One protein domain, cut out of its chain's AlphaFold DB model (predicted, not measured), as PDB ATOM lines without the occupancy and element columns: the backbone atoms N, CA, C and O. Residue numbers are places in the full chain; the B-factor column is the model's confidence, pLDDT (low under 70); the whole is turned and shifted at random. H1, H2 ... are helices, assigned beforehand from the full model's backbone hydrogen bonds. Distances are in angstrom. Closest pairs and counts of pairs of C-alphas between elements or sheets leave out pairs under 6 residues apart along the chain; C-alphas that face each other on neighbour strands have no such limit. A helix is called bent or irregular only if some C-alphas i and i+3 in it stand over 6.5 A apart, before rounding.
ATOM      1  N   LEU A   4      27.633  12.362  94.666       60.53
ATOM      2  CA  LEU A   4      29.049  12.743  94.810       60.53
ATOM      3  C   LEU A   4      29.986  11.674  94.225       60.53
ATOM      4  O   LEU A   4      30.982  12.004  93.587       60.53
ATOM      5  N   ASP A   5      29.631  10.398  94.380       78.75
ATOM      6  CA  ASP A   5      30.433   9.291  93.860       78.75
ATOM      7  C   ASP A   5      30.359   9.199  92.332       78.75
ATOM      8  O   ASP A   5      31.351   8.876  91.686       78.75
ATOM      9  N   LYS A   6      29.211   9.534  91.731       90.81
ATOM     10  CA  LYS A   6      29.014   9.510  90.277       90.81
ATOM     11  C   LYS A   6      29.970  10.453  89.553       90.81
ATOM     12  O   LYS A   6      30.618  10.030  88.603       90.81
ATOM     13  N   GLU A   7      30.068  11.710  89.983       91.38
ATOM     14  CA  GLU A   7      30.955  12.688  89.335       91.38
ATOM     15  C   GLU A   7      32.424  12.271  89.436       91.38
ATOM     16  O   GLU A   7      33.160  12.346  88.451       91.38
ATOM     17  N   TYR A   8      32.830  11.759  90.601       91.88
ATOM     18  CA  TYR A   8      34.177  11.235  90.805       91.88
ATOM     19  C   TYR A   8      34.463  10.019  89.913       91.88
ATOM     20  O   TYR A   8      35.497   9.983  89.250       91.88
ATOM     21  N   ILE A   9      33.540   9.053  89.843       94.19
ATOM     22  CA  ILE A   9      33.663   7.869  88.981       94.19
ATOM     23  C   ILE A   9      33.785   8.286  87.514       94.19
ATOM     24  O   ILE A   9      34.658   7.776  86.821       94.19
ATOM     25  N   LEU A  10      32.961   9.226  87.043       95.50
ATOM     26  CA  LEU A  10      33.010   9.703  85.657       95.50
ATOM     27  C   LEU A  10      34.340  10.378  85.321       95.50
ATOM     28  O   LEU A  10      34.910  10.116  84.263       95.50
ATOM     29  N   LEU A  11      34.842  11.242  86.209       95.56
ATOM     30  CA  LEU A  11      36.145  11.879  86.031       95.56
ATOM     31  C   LEU A  11      37.264  10.832  85.982       95.56
ATOM     32  O   LEU A  11      38.156  10.924  85.143       95.56
ATOM     33  N   ASP A  12      37.217   9.849  86.879       95.94
ATOM     34  CA  ASP A  12      38.238   8.812  86.975       95.94
ATOM     35  C   ASP A  12      38.242   7.894  85.751       95.94
ATOM     36  O   ASP A  12      39.293   7.670  85.158       95.94
ATOM     37  N   ILE A  13      37.068   7.432  85.309       96.06
ATOM     38  CA  ILE A  13      36.934   6.598  84.111       96.06
ATOM     39  C   ILE A  13      37.413   7.327  82.856       96.06
ATOM     40  O   ILE A  13      38.066   6.720  82.012       96.06
ATOM     41  N   ARG A  14      37.144   8.630  82.729       95.62
ATOM     42  CA  ARG A  14      37.660   9.409  81.594       95.62
ATOM     43  C   ARG A  14      39.185   9.447  81.572       95.62
ATOM     44  O   ARG A  14      39.755   9.278  80.504       95.62
ATOM     45  N   LYS A  15      39.835   9.575  82.733       95.88
ATOM     46  CA  LYS A  15      41.302   9.487  82.828       95.88
ATOM     47  C   LYS A  15      41.812   8.102  82.445       95.88
ATOM     48  O   LYS A  15      42.747   8.001  81.663       95.88
ATOM     49  N   TRP A  16      41.159   7.041  82.924       96.12
ATOM     50  CA  TRP A  16      41.491   5.679  82.500       96.12
ATOM     51  C   TRP A  16      41.365   5.508  80.984       96.12
ATOM     52  O   TRP A  16      42.246   4.926  80.373       96.12
ATOM     53  N   LYS A  17      40.335   6.070  80.352       94.38
ATOM     54  CA  LYS A  17      40.181   6.034  78.891       94.38
ATOM     55  C   LYS A  17      41.214   6.882  78.135       94.38
ATOM     56  O   LYS A  17      41.558   6.566  77.002       94.38
ATOM     57  N   GLU A  18      41.692   7.978  78.719       94.50
ATOM     58  CA  GLU A  18      42.784   8.773  78.134       94.50
ATOM     59  C   GLU A  18      44.112   8.001  78.151       94.50
ATOM     60  O   GLU A  18      44.903   8.116  77.216       94.50
ATOM     61  N   GLU A  19      44.347   7.209  79.200       95.19
ATOM     62  CA  GLU A  19      45.570   6.421  79.380       95.19
ATOM     63  C   GLU A  19      45.523   5.050  78.682       95.19
ATOM     64  O   GLU A  19      46.555   4.558  78.224       95.19
ATOM     65  N   TYR A  20      44.339   4.445  78.568       93.81
ATOM     66  CA  TYR A  20      44.122   3.108  78.014       93.81
ATOM     67  C   TYR A  20      43.084   3.190  76.895       93.81
ATOM     68  O   TYR A  20      41.953   3.611  77.115       93.81
ATOM     69  N   ILE A  21      43.481   2.794  75.681       82.25
ATOM     70  CA  ILE A  21      42.654   2.905  74.464       82.25
ATOM     71  C   ILE A  21      41.343   2.115  74.602       82.25
ATOM     72  O   ILE A  21      40.299   2.554  74.119       82.25
ATOM     73  N   ASP A  22      41.402   0.971  75.277       87.44
ATOM     74  CA  ASP A  22      40.293   0.059  75.517       87.44
ATOM     75  C   ASP A  22      40.464  -0.667  76.861       87.44
ATOM     76  O   ASP A  22      41.488  -0.553  77.546       87.44
ATOM     77  N   VAL A  23      39.431  -1.422  77.237       90.56
ATOM     78  CA  VAL A  23      39.411  -2.197  78.481       90.56
ATOM     79  C   VAL A  23      40.349  -3.405  78.462       90.56
ATOM     80  O   VAL A  23      40.739  -3.880  79.525       90.56
ATOM     81  N   GLU A  24      40.774  -3.873  77.282       88.88
ATOM     82  CA  GLU A  24      41.669  -5.032  77.145       88.88
ATOM     83  C   GLU A  24      43.061  -4.753  77.728       88.88
ATOM     84  O   GLU A  24      43.770  -5.674  78.138       88.88
ATOM     85  N   ASN A  25      43.436  -3.474  77.797       91.19
ATOM     86  CA  ASN A  25      44.729  -3.022  78.293       91.19
ATOM     87  C   ASN A  25      44.684  -2.461  79.724       91.19
ATOM     88  O   ASN A  25      45.708  -1.973  80.208       91.19
ATOM     89  N   LEU A  26      43.536  -2.518  80.412       92.81
ATOM     90  CA  LEU A  26      43.407  -1.965  81.761       92.81
ATOM     91  C   LEU A  26      44.355  -2.655  82.754       92.81
ATOM     92  O   LEU A  26      44.436  -3.887  82.808       92.81
ATOM     93  N   PRO A  27      45.059  -1.884  83.595       93.31
ATOM     94  CA  PRO A  27      46.035  -2.448  84.503       93.31
ATOM     95  C   PRO A  27      45.341  -2.942  85.780       93.31
ATOM     96  O   PRO A  27      44.196  -2.596  86.088       93.31
ATOM     97  N   ILE A  28      46.042  -3.744  86.580       90.50
ATOM     98  CA  ILE A  28      45.460  -4.349  87.788       90.50
ATOM     99  C   ILE A  28      45.012  -3.307  88.829       90.50
ATOM    100  O   ILE A  28      44.085  -3.546  89.605       90.50
ATOM    101  N   GLU A  29      45.630  -2.130  88.817       93.88
ATOM    102  CA  GLU A  29      45.334  -0.978  89.663       93.88
ATOM    103  C   GLU A  29      43.891  -0.491  89.489       93.88
ATOM    104  O   GLU A  29      43.244  -0.150  90.485       93.88
ATOM    105  N   PHE A  30      43.363  -0.524  88.260       93.81
ATOM    106  CA  PHE A  30      41.960  -0.219  87.977       93.81
ATOM    107  C   PHE A  30      41.047  -1.143  88.789       93.81
ATOM    108  O   PHE A  30      40.225  -0.701  89.599       93.81
ATOM    109  N   TYR A  31      41.255  -2.452  88.645       91.06
ATOM    110  CA  TYR A  31      40.438  -3.472  89.296       91.06
ATOM    111  C   TYR A  31      40.553  -3.415  90.822       91.06
ATOM    112  O   TYR A  31      39.548  -3.525  91.526       91.06
ATOM    113  N   LEU A  32      41.756  -3.192  91.362       91.75
ATOM    114  CA  LEU A  32      41.977  -3.046  92.805       91.75
ATOM    115  C   LEU A  32      41.260  -1.819  93.381       91.75
ATOM    116  O   LEU A  32      40.650  -1.902  94.456       91.75
ATOM    117  N   LYS A  33      41.299  -0.692  92.661       94.00
ATOM    118  CA  LYS A  33      40.622   0.545  93.055       94.00
ATOM    119  C   LYS A  33      39.112   0.350  93.112       94.00
ATOM    120  O   LYS A  33      38.503   0.589  94.158       94.00
ATOM    121  N   TYR A  34      38.510  -0.140  92.030       93.31
ATOM    122  CA  TYR A  34      37.060  -0.315  91.970       93.31
ATOM    123  C   TYR A  34      36.566  -1.451  92.864       93.31
ATOM    124  O   TYR A  34      35.508  -1.320  93.478       93.31
ATOM    125  N   ARG A  35      37.367  -2.501  93.080       91.31
ATOM    126  CA  ARG A  35      37.079  -3.505  94.112       91.31
ATOM    127  C   ARG A  35      36.995  -2.885  95.504       91.31
ATOM    128  O   ARG A  35      36.078  -3.200  96.260       91.31
ATOM    129  N   SER A  36      37.931  -2.004  95.848       92.06
ATOM    130  CA  SER A  36      37.949  -1.329  97.152       92.06
ATOM    131  C   SER A  36      36.746  -0.397  97.323       92.06
ATOM    132  O   SER A  36      36.111  -0.403  98.379       92.06
ATOM    133  N   LEU A  37      36.374   0.335  96.267       93.06
ATOM    134  CA  LEU A  37      35.171   1.169  96.242       93.06
ATOM    135  C   LEU A  37      33.901   0.338  96.481       93.06
ATOM    136  O   LEU A  37      33.127   0.623  97.393       93.06
ATOM    137  N   LEU A  38      33.711  -0.724  95.703       92.19
ATOM    138  CA  LEU A  38      32.553  -1.610  95.807       92.19
ATOM    139  C   LEU A  38      32.483  -2.318  97.173       92.19
ATOM    140  O   LEU A  38      31.399  -2.458  97.745       92.19
ATOM    141  N   LEU A  39      33.630  -2.711  97.738       90.75
ATOM    142  CA  LEU A  39      33.708  -3.243  99.099       90.75
ATOM    143  C   LEU A  39      33.263  -2.201 100.132       90.75
ATOM    144  O   LEU A  39      32.529  -2.546 101.055       90.75
ATOM    145  N   SER A  40      33.644  -0.931  99.966       91.75
ATOM    146  CA  SER A  40      33.193   0.143 100.859       91.75
ATOM    147  C   SER A  40      31.672   0.325 100.815       91.75
ATOM    148  O   SER A  40      31.040   0.433 101.864       91.75
ATOM    149  N   TYR A  41      31.054   0.250  99.630       92.06
ATOM    150  CA  TYR A  41      29.595   0.290  99.499       92.06
ATOM    151  C   TYR A  41      28.935  -0.877 100.233       92.06
ATOM    152  O   TYR A  41      28.009  -0.661 101.015       92.06
ATOM    153  N   LYS A  42      29.455  -2.098 100.050       90.25
ATOM    154  CA  LYS A  42      28.978  -3.291 100.761       90.25
ATOM    155  C   LYS A  42      29.069  -3.120 102.281       90.25
ATOM    156  O   LYS A  42      28.107  -3.412 102.986       90.25
ATOM    157  N   LEU A  43      30.209  -2.645 102.788       91.88
ATOM    158  CA  LEU A  43      30.432  -2.428 104.224       91.88
ATOM    159  C   LEU A  43      29.529  -1.329 104.801       91.88
ATOM    160  O   LEU A  43      29.120  -1.423 105.954       91.88
ATOM    161  N   ASN A  44      29.146  -0.345 103.985       91.56
ATOM    162  CA  ASN A  44      28.185   0.704 104.336       91.56
ATOM    163  C   ASN A  44      26.713   0.272 104.166       91.56
ATOM    164  O   ASN A  44      25.815   1.115 104.163       91.56
ATOM    165  N   GLY A  45      26.448  -1.029 104.002       91.06
ATOM    166  CA  GLY A  45      25.098  -1.594 103.954       91.06
ATOM    167  C   GLY A  45      24.393  -1.483 102.601       91.06
ATOM    168  O   GLY A  45      23.197  -1.753 102.528       91.06
ATOM    169  N   GLN A  46      25.097  -1.099 101.532       91.62
ATOM    170  CA  GLN A  46      24.517  -1.080 100.188       91.62
ATOM    171  C   GLN A  46      24.398  -2.505  99.636       91.62
ATOM    172  O   GLN A  46      25.342  -3.300  99.697       91.62
ATOM    173  N   ASP A  47      23.239  -2.831  99.069       90.81
ATOM    174  CA  ASP A  47      23.005  -4.139  98.470       90.81
ATOM    175  C   ASP A  47      23.556  -4.224  97.037       90.81
ATOM    176  O   ASP A  47      23.658  -3.235  96.304       90.81
ATOM    177  N   LYS A  48      23.886  -5.452  96.621       91.44
ATOM    178  CA  LYS A  48      24.466  -5.745  95.303       91.44
ATOM    179  C   LYS A  48      23.612  -5.203  94.148       91.44
ATOM    180  O   LYS A  48      24.163  -4.734  93.157       91.44
ATOM    181  N   LYS A  49      22.278  -5.269  94.259       92.50
ATOM    182  CA  LYS A  49      21.353  -4.883  93.184       92.50
ATOM    183  C   LYS A  49      21.309  -3.366  93.020       92.50
ATOM    184  O   LYS A  49      21.381  -2.894  91.889       92.50
ATOM    185  N   SER A  50      21.237  -2.613  94.115       92.69
ATOM    186  CA  SER A  50      21.260  -1.145  94.081       92.69
ATOM    187  C   SER A  50      22.557  -0.606  93.478       92.69
ATOM    188  O   SER A  50      22.515   0.273  92.620       92.69
ATOM    189  N   ILE A  51      23.704  -1.182  93.852       92.81
ATOM    190  CA  ILE A  51      25.008  -0.798  93.291       92.81
ATOM    191  C   ILE A  51      25.076  -1.137  91.798       92.81
ATOM    192  O   ILE A  51      25.507  -0.313  90.997       92.81
ATOM    193  N   TYR A  52      24.614  -2.325  91.403       93.06
ATOM    194  CA  TYR A  52      24.574  -2.717  89.996       93.06
ATOM    195  C   TYR A  52      23.727  -1.749  89.156       93.06
ATOM    196  O   TYR A  52      24.195  -1.243  88.140       93.06
ATOM    197  N   ILE A  53      22.513  -1.422  89.618       93.94
ATOM    198  CA  ILE A  53      21.620  -0.462  88.948       93.94
ATOM    199  C   ILE A  53      22.276   0.918  88.836       93.94
ATOM    200  O   ILE A  53      22.159   1.571  87.801       93.94
ATOM    201  N   PHE A  54      22.986   1.357  89.878       94.00
ATOM    202  CA  PHE A  54      23.725   2.614  89.851       94.00
ATOM    203  C   PHE A  54      24.746   2.650  88.705       94.00
ATOM    204  O   PHE A  54      24.702   3.580  87.901       94.00
ATOM    205  N   PHE A  55      25.594   1.626  88.560       95.00
ATOM    206  CA  PHE A  55      26.567   1.571  87.461       95.00
ATOM    207  C   PHE A  55      25.909   1.397  86.083       95.00
ATOM    208  O   PHE A  55      26.347   2.046  85.134       95.00
ATOM    209  N   CYS A  56      24.808   0.642  85.968       94.81
ATOM    210  CA  CYS A  56      24.026   0.584  84.725       94.81
ATOM    211  C   CYS A  56      23.549   1.971  84.277       94.81
ATOM    212  O   CYS A  56      23.645   2.308  83.100       94.81
ATOM    213  N   ASN A  57      23.042   2.782  85.209       95.31
ATOM    214  CA  ASN A  57      22.576   4.129  84.887       95.31
ATOM    215  C   ASN A  57      23.733   5.024  84.426       95.31
ATOM    216  O   ASN A  57      23.573   5.768  83.465       95.31
ATOM    217  N   ILE A  58      24.913   4.914  85.050       95.12
ATOM    218  CA  ILE A  58      26.102   5.651  84.599       95.12
ATOM    219  C   ILE A  58      26.477   5.245  83.167       95.12
ATOM    220  O   ILE A  58      26.677   6.133  82.340       95.12
ATOM    221  N   ALA A  59      26.528   3.943  82.863       95.44
ATOM    222  CA  ALA A  59      26.874   3.446  81.528       95.44
ATOM    223  C   ALA A  59      25.883   3.934  80.460       95.44
ATOM    224  O   ALA A  59      26.295   4.449  79.424       95.44
ATOM    225  N   ASN A  60      24.580   3.849  80.745       95.81
ATOM    226  CA  ASN A  60      23.528   4.290  79.825       95.81
ATOM    227  C   ASN A  60      23.593   5.793  79.521       95.81
ATOM    228  O   ASN A  60      23.289   6.217  78.410       95.81
ATOM    229  N   GLU A  61      23.972   6.604  80.507       95.94
ATOM    230  CA  GLU A  61      24.091   8.055  80.348       95.94
ATOM    231  C   GLU A  61      25.427   8.490  79.717       95.94
ATOM    232  O   GLU A  61      25.542   9.632  79.276       95.94
ATOM    233  N   ASN A  62      26.440   7.616  79.681       94.81
ATOM    234  CA  ASN A  62      27.806   7.941  79.253       94.81
ATOM    235  C   ASN A  62      28.350   6.855  78.313       94.81
ATOM    236  O   ASN A  62      29.299   6.139  78.633       94.81
ATOM    237  N   LEU A  63      27.723   6.741  77.138       92.69
ATOM    238  CA  LEU A  63      28.008   5.696  76.147       92.69
ATOM    239  C   LEU A  63      29.465   5.665  75.674       92.69
ATOM    240  O   LEU A  63      29.952   4.619  75.269       92.69
ATOM    241  N   ASP A  64      30.178   6.789  75.710       93.81
ATOM    242  CA  ASP A  64      31.566   6.837  75.256       93.81
ATOM    243  C   ASP A  64      32.529   6.111  76.211       93.81
ATOM    244  O   ASP A  64      33.640   5.771  75.810       93.81
ATOM    245  N   ILE A  65      32.125   5.880  77.458       94.31
ATOM    246  CA  ILE A  65      32.921   5.202  78.486       94.31
ATOM    247  C   ILE A  65      32.235   3.942  79.031       94.31
ATOM    248  O   ILE A  65      32.631   3.433  80.081       94.31
ATOM    249  N   SER A  66      31.190   3.449  78.356       94.75
ATOM    250  CA  SER A  66      30.376   2.334  78.853       94.75
ATOM    251  C   SER A  66      31.196   1.076  79.102       94.75
ATOM    252  O   SER A  66      30.981   0.417  80.114       94.75
ATOM    253  N   ASP A  67      32.170   0.784  78.241       94.62
ATOM    254  CA  ASP A  67      32.987  -0.430  78.331       94.62
ATOM    255  C   ASP A  67      33.779  -0.466  79.641       94.62
ATOM    256  O   ASP A  67      33.741  -1.449  80.376       94.62
ATOM    257  N   PHE A  68      34.378   0.662  80.026       95.25
ATOM    258  CA  PHE A  68      35.085   0.798  81.301       95.25
ATOM    259  C   PHE A  68      34.149   0.648  82.508       95.25
ATOM    260  O   PHE A  68      34.550   0.168  83.566       95.25
ATOM    261  N   ILE A  69      32.888   1.063  82.380       95.50
ATOM    262  CA  ILE A  69      31.895   0.883  83.444       95.50
ATOM    263  C   ILE A  69      31.450  -0.582  83.524       95.50
ATOM    264  O   ILE A  69      31.239  -1.092  84.629       95.50
ATOM    265  N   TYR A  70      31.353  -1.278  82.390       93.69
ATOM    266  CA  TYR A  70      31.044  -2.705  82.360       93.69
ATOM    267  C   TYR A  70      32.124  -3.545  83.048       93.69
ATOM    268  O   TYR A  70      31.770  -4.446  83.805       93.69
ATOM    269  N   GLU A  71      33.403  -3.172  82.950       92.75
ATOM    270  CA  GLU A  71      34.476  -3.810  83.734       92.75
ATOM    271  C   GLU A  71      34.223  -3.728  85.250       92.75
ATOM    272  O   GLU A  71      34.441  -4.685  85.999       92.75
ATOM    273  N   ILE A  72      33.685  -2.603  85.734       93.25
ATOM    274  CA  ILE A  72      33.290  -2.467  87.143       93.25
ATOM    275  C   ILE A  72      32.093  -3.375  87.453       93.25
ATOM    276  O   ILE A  72      32.036  -3.999  88.514       93.25
ATOM    277  N   MET A  73      31.125  -3.472  86.542       92.44
ATOM    278  CA  MET A  73      29.961  -4.347  86.706       92.44
ATOM    279  C   MET A  73      30.354  -5.827  86.739       92.44
ATOM    280  O   MET A  73      29.780  -6.594  87.518       92.44
ATOM    281  N   ASP A  74      31.380  -6.220  85.993       89.19
ATOM    282  CA  ASP A  74      31.922  -7.574  86.022       89.19
ATOM    283  C   ASP A  74      32.566  -7.919  87.366       89.19
ATOM    284  O   ASP A  74      32.472  -9.071  87.812       89.19
ATOM    285  N   LEU A  75      33.133  -6.936  88.076       88.00
ATOM    286  CA  LEU A  75      33.560  -7.095  89.473       88.00
ATOM    287  C   LEU A  75      32.369  -7.302  90.424       88.00
ATOM    288  O   LEU A  75      32.469  -8.067  91.385       88.00
ATOM    289  N   ILE A  76      31.226  -6.659  90.155       86.50
ATOM    290  CA  ILE A  76      29.994  -6.834  90.942       86.50
ATOM    291  C   ILE A  76      29.423  -8.238  90.730       86.50
ATOM    292  O   ILE A  76      29.073  -8.927  91.696       86.50
ATOM    293  N   ILE A  77      29.294  -8.671  89.474       82.00
ATOM    294  CA  ILE A  77      28.686  -9.963  89.132       82.00
ATOM    295  C   ILE A  77      29.639 -11.122  89.456       82.00
ATOM    296  O   ILE A  77      29.171 -12.186  89.863       82.00
ATOM    297  N   GLY A  78      30.952 -10.887  89.386       72.12
ATOM    298  CA  GLY A  78      31.996 -11.874  89.650       72.12
ATOM    299  C   GLY A  78      32.486 -12.602  88.396       72.12
ATOM    300  O   GLY A  78      33.005 -13.714  88.529       72.12
ATOM    301  N   TYR A  79      32.312 -12.003  87.211       66.38
ATOM    302  CA  TYR A  79      32.793 -12.530  85.928       66.38
ATOM    303  C   TYR A  79      34.274 -12.220  85.676       66.38
ATOM    304  O   TYR A  79      34.959 -13.028  85.057       66.38
ATOM    305  N   CYS A  80      34.785 -11.108  86.216       61.28
ATOM    306  CA  CYS A  80      36.094 -10.578  85.834       61.28
ATOM    307  C   CYS A  80      37.272 -11.474  86.282       61.28
ATOM    308  O   CYS A  80      38.137 -11.774  85.468       61.28
ATOM    309  N   ARG A  81      37.284 -11.969  87.540       62.75
ATOM    310  CA  ARG A  81      38.188 -13.017  88.087       62.75
ATOM    311  C   ARG A  81      37.660 -13.559  89.431       62.75
ATOM    312  O   ARG A  81      37.192 -12.760  90.244       62.75
ATOM    313  N   PRO A  82      37.794 -14.864  89.747       62.12
ATOM    314  CA  PRO A  82      37.381 -15.423  91.042       62.12
ATOM    315  C   PRO A  82      38.006 -14.725  92.260       62.12
ATOM    316  O   PRO A  82      37.323 -14.547  93.266       62.12
ATOM    317  N   ASP A  83      39.258 -14.274  92.142       67.25
ATOM    318  CA  ASP A  83      40.020 -13.635  93.229       67.25
ATOM    319  C   ASP A  83      39.530 -12.217  93.575       67.25
ATOM    320  O   ASP A  83      39.824 -11.680  94.643       67.25
ATOM    321  N   PHE A  84      38.747 -11.602  92.685       66.00
ATOM    322  CA  PHE A  84      38.249 -10.233  92.829       66.00
ATOM    323  C   PHE A  84      36.771 -10.173  93.222       66.00
ATOM    324  O   PHE A  84      36.208  -9.083  93.315       66.00
ATOM    325  N   LYS A  85      36.151 -11.324  93.515       69.44
ATOM    326  CA  LYS A  85      34.760 -11.392  93.970       69.44
ATOM    327  C   LYS A  85      34.559 -10.601  95.262       69.44
ATOM    328  O   LYS A  85      35.315 -10.725  96.225       69.44
TER     329      LYS A  85
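This is residues 4 to 85 of the 87 residues of an uncharacterized protein of Capnocytophaga sp. oral taxon 332 str. F0381 (UniProt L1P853). Two helices, H1 and H2, run in opposite directions as one layer, and the helical hairpin of H3 and H4 crosses them as a second layer. The 82 printed residues, with four named helices in the order H1 to H4 and no named strand, are all helix and compact, radius of gyration of the C-alphas 11.9 A, spanning 34 by 28 by 18 A.

H1, residues 4 to 19, is 23.5 A long, from C-alpha 4 at (29.049, 12.743, 94.810). H2, residues 28 to 43, is 22.4 A. H3, residues 48 to 61, and H4, residues 63 to 77, are each 20.4 A; C-alpha 77 is at (28.686, -9.963, 89.132). H4 is irregular: C-alphas 64 and 67 are 8.0 A apart.

H1 and H2 are near each other. The hub, H4, touches H1, closest C-alphas Ile 13 and Phe 68, 6.7 A. It touches H2 at a steep tilt of 63 degrees, closest C-alphas Tyr 34 and Ile 72, 6.5 A. It touches H3 at a shallow tilt of 11 degrees, opposite ways, closest C-alphas Ala 59 and Ser 66, 4.5 A. Every O i to N i+4 pair is within hydrogen-bond range in H2 and H3, 11 of 12 in H1 and 8 of 11 in H4.

The farthest C-alphas, of Ile 21 and Gly 45, are 34.6 A apart. The printed part has no cut and no long link between helices. Residue 4 and residues 79 to 85 have pLDDT under 70.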